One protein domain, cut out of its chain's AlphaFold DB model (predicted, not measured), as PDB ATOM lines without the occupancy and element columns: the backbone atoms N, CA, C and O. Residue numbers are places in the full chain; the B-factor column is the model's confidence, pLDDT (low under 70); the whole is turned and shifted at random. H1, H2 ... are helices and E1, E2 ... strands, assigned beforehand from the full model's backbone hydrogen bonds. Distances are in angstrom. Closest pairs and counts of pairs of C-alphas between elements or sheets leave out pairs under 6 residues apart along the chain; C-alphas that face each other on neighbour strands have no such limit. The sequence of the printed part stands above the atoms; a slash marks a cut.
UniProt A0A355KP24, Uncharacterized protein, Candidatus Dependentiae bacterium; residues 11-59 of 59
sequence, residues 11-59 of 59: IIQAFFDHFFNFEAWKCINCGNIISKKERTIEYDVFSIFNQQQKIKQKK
ATOM      1  N   ILE A  11      31.115   2.700 -37.348       94.94
ATOM      2  CA  ILE A  11      31.551   3.139 -38.679       94.94
ATOM      3  C   ILE A  11      30.862   4.447 -39.051       94.94
ATOM      4  O   ILE A  11      29.766   4.719 -38.567       94.94
ATOM      5  N   ILE A  12      31.490   5.252 -39.903       92.56
ATOM      6  CA  ILE A  12      30.832   6.419 -40.499       92.56
ATOM      7  C   ILE A  12      29.963   5.922 -41.651       92.56
ATOM      8  O   ILE A  12      30.430   5.163 -42.497       92.56
ATOM      9  N   GLN A  13      28.703   6.343 -41.674       90.44
ATOM     10  CA  GLN A  13      27.769   6.060 -42.753       90.44
ATOM     11  C   GLN A  13      27.027   7.345 -43.136       90.44
ATOM     12  O   GLN A  13      26.696   8.158 -42.271       90.44
ATOM     13  N   ALA A  14      26.779   7.526 -44.434       87.31
ATOM     14  CA  ALA A  14      25.915   8.585 -44.934       87.31
ATOM     15  C   ALA A  14      24.443   8.202 -44.729       87.31
ATOM     16  O   ALA A  14      24.024   7.088 -45.058       87.31
ATOM     17  N   PHE A  15      23.677   9.139 -44.190       84.62
ATOM     18  CA  PHE A  15      22.245   9.048 -43.975       84.62
ATOM     19  C   PHE A  15      21.539  10.120 -44.791       84.62
ATOM     20  O   PHE A  15      22.058  11.219 -44.991       84.62
ATOM     21  N   PHE A  16      20.349   9.758 -45.248       82.75
ATOM     22  CA  PHE A  16      19.501  10.575 -46.096       82.75
ATOM     23  C   PHE A  16      18.149  10.667 -45.395       82.75
ATOM     24  O   PHE A  16      17.517   9.640 -45.144       82.75
ATOM     25  N   ASP A  17      17.744  11.880 -45.043       77.38
ATOM     26  CA  ASP A  17      16.359  12.193 -44.695       77.38
ATOM     27  C   ASP A  17      15.734  12.996 -45.845       77.38
ATOM     28  O   ASP A  17      16.420  13.375 -46.793       77.38
ATOM     29  N   HIS A  18      14.437  13.285 -45.775       74.12
ATOM     30  CA  HIS A  18      13.708  14.000 -46.821       74.12
ATOM     31  C   HIS A  18      14.330  15.363 -47.183       74.12
ATOM     32  O   HIS A  18      14.166  15.830 -48.307       74.12
ATOM     33  N   PHE A  19      15.068  15.977 -46.251       70.12
ATOM     34  CA  PHE A  19      15.641  17.316 -46.405       70.12
ATOM     35  C   PHE A  19      17.171  17.375 -46.349       70.12
ATOM     36  O   PHE A  19      17.747  18.342 -46.838       70.12
ATOM     37  N   PHE A  20      17.846  16.389 -45.748       71.12
ATOM     38  CA  PHE A  20      19.269  16.510 -45.427       71.12
ATOM     39  C   PHE A  20      20.043  15.223 -45.675       71.12
ATOM     40  O   PHE A  20      19.606  14.128 -45.319       71.12
ATOM     41  N   ASN A  21      21.255  15.405 -46.193       79.19
ATOM     42  CA  ASN A  21      22.270  14.366 -46.284       79.19
ATOM     43  C   ASN A  21      23.306  14.634 -45.200       79.19
ATOM     44  O   ASN A  21      23.904  15.713 -45.171       79.19
ATOM     45  N   PHE A  22      23.512  13.678 -44.301       82.56
ATOM     46  CA  PHE A  22      24.461  13.836 -43.204       82.56
ATOM     47  C   PHE A  22      25.264  12.567 -42.959       82.56
ATOM     48  O   PHE A  22      24.777  11.451 -43.116       82.56
ATOM     49  N   GLU A  23      26.510  12.735 -42.539       88.12
ATOM     50  CA  GLU A  23      27.324  11.626 -42.059       88.12
ATOM     51  C   GLU A  23      27.097  11.429 -40.562       88.12
ATOM     52  O   GLU A  23      27.140  12.372 -39.768       88.12
ATOM     53  N   ALA A  24      26.886  10.184 -40.148       91.12
ATOM     54  CA  ALA A  24      26.803   9.834 -38.740       91.12
ATOM     55  C   ALA A  24      27.523   8.523 -38.446       91.12
ATOM     56  O   ALA A  24      27.742   7.678 -39.313       91.12
ATOM     57  N   TRP A  25      27.901   8.356 -37.185       94.00
ATOM     58  CA  TRP A  25      28.467   7.116 -36.691       94.00
ATOM     59  C   TRP A  25      27.356   6.109 -36.439       94.00
ATOM     60  O   TRP A  25      26.481   6.365 -35.617       94.00
ATOM     61  N   LYS A  26      27.424   4.942 -37.077       95.12
ATOM     62  CA  LYS A  26      26.523   3.812 -36.851       95.12
ATOM     63  C   LYS A  26      27.268   2.671 -36.177       95.12
ATOM     64  O   LYS A  26      28.324   2.243 -36.642       95.12
ATOM     65  N   CYS A  27      26.721   2.154 -35.084       97.12
ATOM     66  CA  CYS A  27      27.236   0.942 -34.464       97.12
ATOM     67  C   CYS A  27      26.855  -0.291 -35.289       97.12
ATOM     68  O   CYS A  27      25.679  -0.495 -35.582       97.12
ATOM     69  N   ILE A  28      27.838  -1.141 -35.595       95.88
ATOM     70  CA  ILE A  28      27.603  -2.396 -36.326       95.88
ATOM     71  C   ILE A  28      26.847  -3.407 -35.453       95.88
ATOM     72  O   ILE A  28      26.029  -4.161 -35.962       95.88
ATOM     73  N   ASN A  29      27.088  -3.404 -34.139       95.56
ATOM     74  CA  ASN A  29      26.548  -4.428 -33.243       95.56
ATOM     75  C   ASN A  29      25.096  -4.156 -32.810       95.56
ATOM     76  O   ASN A  29      24.259  -5.045 -32.862       95.56
ATOM     77  N   CYS A  30      24.779  -2.927 -32.379       96.62
ATOM     78  CA  CYS A  30      23.446  -2.588 -31.847       96.62
ATOM     79  C   CYS A  30      22.658  -1.575 -32.691       96.62
ATOM     80  O   CYS A  30      21.554  -1.193 -32.311       96.62
ATOM     81  N   GLY A  31      23.237  -1.076 -33.786       94.56
ATOM     82  CA  GLY A  31      22.586  -0.110 -34.672       94.56
ATOM     83  C   GLY A  31      22.495   1.323 -34.143       94.56
ATOM     84  O   GLY A  31      21.966   2.167 -34.854       94.56
ATOM     85  N   ASN A  32      23.008   1.631 -32.944       95.38
ATOM     86  CA  ASN A  32      22.949   2.988 -32.388       95.38
ATOM     87  C   ASN A  32      23.634   4.016 -33.311       95.38
ATOM     88  O   ASN A  32      24.746   3.759 -33.783       95.38
ATOM     89  N   ILE A  33      22.990   5.169 -33.523       93.62
ATOM     90  CA  ILE A  33      23.446   6.226 -34.437       93.62
ATOM     91  C   ILE A  33      23.798   7.481 -33.634       93.62
ATOM     92  O   ILE A  33      23.029   7.909 -32.778       93.62
ATOM     93  N   ILE A  34      24.959   8.075 -33.910       91.31
ATOM     94  CA  ILE A  34      25.421   9.320 -33.285       91.31
ATOM     95  C   ILE A  34      25.809  10.286 -34.395       91.31
ATOM     96  O   ILE A  34      26.695   9.981 -35.196       91.31
ATOM     97  N   SER A  35      25.158  11.449 -34.443       82.81
ATOM     98  CA  SER A  35      25.463  12.475 -35.439       82.81
ATOM     99  C   SER A  35      26.924  12.913 -35.337       82.81
ATOM    100  O   SER A  35      27.458  13.163 -34.252       82.81
ATOM    101  N   LYS A  36      27.600  12.991 -36.485       78.25
ATOM    102  CA  LYS A  36      28.925  13.598 -36.567       78.25
ATOM    103  C   LYS A  36      28.693  15.109 -36.500       78.25
ATOM    104  O   LYS A  36      28.000  15.654 -37.346       78.25
ATOM    105  N   LYS A  37      29.224  15.800 -35.486       64.56
ATOM    106  CA  LYS A  37      29.065  17.264 -35.301       64.56
ATOM    107  C   LYS A  37      29.775  18.117 -36.376       64.56
ATOM    108  O   LYS A  37      30.059  19.290 -36.150       64.56
ATOM    109  N   GLU A  38      30.080  17.556 -37.538       56.50
ATOM    110  CA  GLU A  38      30.735  18.267 -38.629       56.50
ATOM    111  C   GLU A  38      29.680  18.752 -39.610       56.50
ATOM    112  O   GLU A  38      29.125  17.957 -40.360       56.50
ATOM    113  N   ARG A  39      29.406  20.063 -39.523       52.09
ATOM    114  CA  ARG A  39      28.745  20.930 -40.510       52.09
ATOM    115  C   ARG A  39      28.048  20.143 -41.620       52.09
ATOM    116  O   ARG A  39      28.581  20.013 -42.721       52.09
ATOM    117  N   THR A  40      26.851  19.644 -41.319       52.47
ATOM    118  CA  THR A  40      25.866  19.314 -42.345       52.47
ATOM    119  C   THR A  40      25.849  20.486 -43.304       52.47
ATOM    120  O   THR A  40      25.740  21.633 -42.869       52.47
ATOM    121  N   ILE A  41      26.054  20.223 -44.588       58.72
ATOM    122  CA  ILE A  41      25.925  21.264 -45.593       58.72
ATOM    123  C   ILE A  41      24.461  21.714 -45.494       58.72
ATOM    124  O   ILE A  41      23.570  21.013 -45.957       58.72
ATOM    125  N   GLU A  42      24.204  22.839 -44.817       55.03
ATOM    126  CA  GLU A  42      22.855  23.406 -44.630       55.03
ATOM    127  C   GLU A  42      22.207  23.769 -45.978       55.03
ATOM    128  O   GLU A  42      21.009  24.024 -46.046       55.03
ATOM    129  N   TYR A  43      23.004  23.754 -47.051       55.88
ATOM    130  CA  TYR A  43      22.607  24.035 -48.418       55.88
ATOM    131  C   TYR A  43      23.095  22.918 -49.340       55.88
ATOM    132  O   TYR A  43      24.227  22.915 -49.819       55.88
ATOM    133  N   ASP A  44      22.223  21.970 -49.635       66.19
ATOM    134  CA  ASP A  44      22.373  21.092 -50.785       66.19
ATOM    135  C   ASP A  44      22.640  21.902 -52.074       66.19
ATOM    136  O   ASP A  44      22.295  23.083 -52.187       66.19
ATOM    137  N   VAL A  45      23.291  21.283 -53.070       67.69
ATOM    138  CA  VAL A  45      23.671  21.945 -54.341       67.69
ATOM    139  C   VAL A  45      22.467  22.649 -54.984       67.69
ATOM    140  O   VAL A  45      22.612  23.718 -55.576       67.69
ATOM    141  N   PHE A  46      21.270  22.086 -54.803       72.31
ATOM    142  CA  PHE A  46      20.009  22.662 -55.255       72.31
ATOM    143  C   PHE A  46      19.635  23.948 -54.505       72.31
ATOM    144  O   PHE A  46      19.256  24.942 -55.129       72.31
ATOM    145  N   SER A  47      19.796  23.972 -53.181       69.69
ATOM    146  CA  SER A  47      19.618  25.171 -52.358       69.69
ATOM    147  C   SER A  47      20.613  26.276 -52.719       69.69
ATOM    148  O   SER A  47      20.205  27.431 -52.871       69.69
ATOM    149  N   ILE A  48      21.884  25.936 -52.964       72.56
ATOM    150  CA  ILE A  48      22.899  26.892 -53.444       72.56
ATOM    151  C   ILE A  48      22.505  27.449 -54.821       72.56
ATOM    152  O   ILE A  48      22.538  28.663 -55.036       72.56
ATOM    153  N   PHE A  49      22.082  26.585 -55.748       78.88
ATOM    154  CA  PHE A  49      21.626  26.993 -57.077       78.88
ATOM    155  C   PHE A  49      20.425  27.948 -57.002       78.88
ATOM    156  O   PHE A  49      20.444  29.025 -57.601       78.88
ATOM    157  N   ASN A  50      19.406  27.609 -56.209       76.06
ATOM    158  CA  ASN A  50      18.227  28.454 -56.019       76.06
ATOM    159  C   ASN A  50      18.570  29.807 -55.384       76.06
ATOM    160  O   ASN A  50      18.014  30.836 -55.779       76.06
ATOM    161  N   GLN A  51      19.499  29.838 -54.427       77.56
ATOM    162  CA  GLN A  51      19.967  31.086 -53.831       77.56
ATOM    163  C   GLN A  51      20.655  31.980 -54.873       77.56
ATOM    164  O   GLN A  51      20.361  33.175 -54.946       77.56
ATOM    165  N   GLN A  52      21.506  31.408 -55.729       79.88
ATOM    166  CA  GLN A  52      22.158  32.145 -56.816       79.88
ATOM    167  C   GLN A  52      21.150  32.694 -57.835       79.88
ATOM    168  O   GLN A  52      21.292  33.836 -58.279       79.88
ATOM    169  N   GLN A  53      20.109  31.927 -58.173       83.12
ATOM    170  CA  GLN A  53      19.034  32.380 -59.062       83.12
ATOM    171  C   GLN A  53      18.264  33.568 -58.467       83.12
ATOM    172  O   GLN A  53      18.066  34.576 -59.145       83.12
ATOM    173  N   LYS A  54      17.903  33.509 -57.176       77.69
ATOM    174  CA  LYS A  54      17.228  34.620 -56.478       77.69
ATOM    175  C   LYS A  54      18.072  35.895 -56.430       77.69
ATOM    176  O   LYS A  54      17.524  36.987 -56.540       77.69
ATOM    177  N   ILE A  55      19.392  35.773 -56.267       77.94
ATOM    178  CA  ILE A  55      20.308  36.924 -56.289       77.94
ATOM    179  C   ILE A  55      20.387  37.530 -57.697       77.94
ATOM    180  O   ILE A  55      20.367  38.751 -57.825       77.94
ATOM    181  N   LYS A  56      20.434  36.703 -58.752       75.25
ATOM    182  CA  LYS A  56      20.445  37.180 -60.145       75.25
ATOM    183  C   LYS A  56      19.164  37.918 -60.540       75.25
ATOM    184  O   LYS A  56      19.265  38.902 -61.251       75.25
ATOM    185  N   GLN A  57      17.996  37.480 -60.068       70.69
ATOM    186  CA  GLN A  57      16.704  38.122 -60.369       70.69
ATOM    187  C   GLN A  57      16.466  39.444 -59.615       70.69
ATOM    188  O   GLN A  57      15.528  40.167 -59.933       70.69
ATOM    189  N   LYS A  58      17.274  39.751 -58.590       64.19
ATOM    190  CA  LYS A  58      17.196  41.002 -57.813       64.19
ATOM    191  C   LYS A  58      18.082  42.135 -58.357       64.19
ATOM    192  O   LYS A  58      18.046  43.223 -57.786       64.19
ATOM    193  N   LYS A  59      18.892  41.878 -59.387       53.00
ATOM    194  CA  LYS A  59      19.643  42.890 -60.145       53.00
ATOM    195  C   LYS A  59      18.898  43.228 -61.425       53.00
ATOM    196  O   LYS A  59      18.997  44.403 -61.826       53.00
TER     197      LYS A  59
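Overview. This is residues 11 to 59 of the 59 residues of an uncharacterized protein of Candidatus Dependentiae bacterium (UniProt A0A355KP24). A small twisted sheet of three strands, E1, E2 and E3, forms one end of a rod, and a single helix, H1, sticks out at the other end, away from the sheet. The printed part has 49 residues, with E1, E2, E3 and H1 in that order along the chain. The sheet's order is E1, E2, E3, antiparallel, and the class is mixed, helices and strands. The whole is extended, with a radius of gyration of the C-alphas of 15.6 A and spans of 55 by 18 by 10 A.

Arrangement. E1, residues 11 to 16, E2, residues 21 to 27, and E3, residues 33 to 35, form a meander, each strand the antiparallel neighbour of the one before. The sheet is only just strongly twisted, its C-alphas lying up to 4.2 A off the best plane. The hairpin of E1 and E2 has N 13 and O 24 within hydrogen-bond range at 2.9 A. The hairpin of E2 and E3 has N 25 and O 34 within range at 2.8 A. H1, residues 45 to 56, is not on the sheet, with 0 pairs of C-alphas within 10 A. In H1 every O i to N i+4 pair is within hydrogen-bond range.

Along the chain. E2 is 18.6 A long, E1 16.0 A, E3 6.6 A and H1 16.6 A. E1 begins at C-alpha 11 (31.551, 3.139, -38.679), and H1 ends at C-alpha 56 (20.445, 37.180, -60.145).

Size, cuts and confidence. The C-alphas of Asn 29 and Lys 59, the two farthest apart, are 54.9 A apart. The printed part has no cut, and no link is long. The pLDDT is under 70 at residues 37 to 45, 47 and 58 to 59.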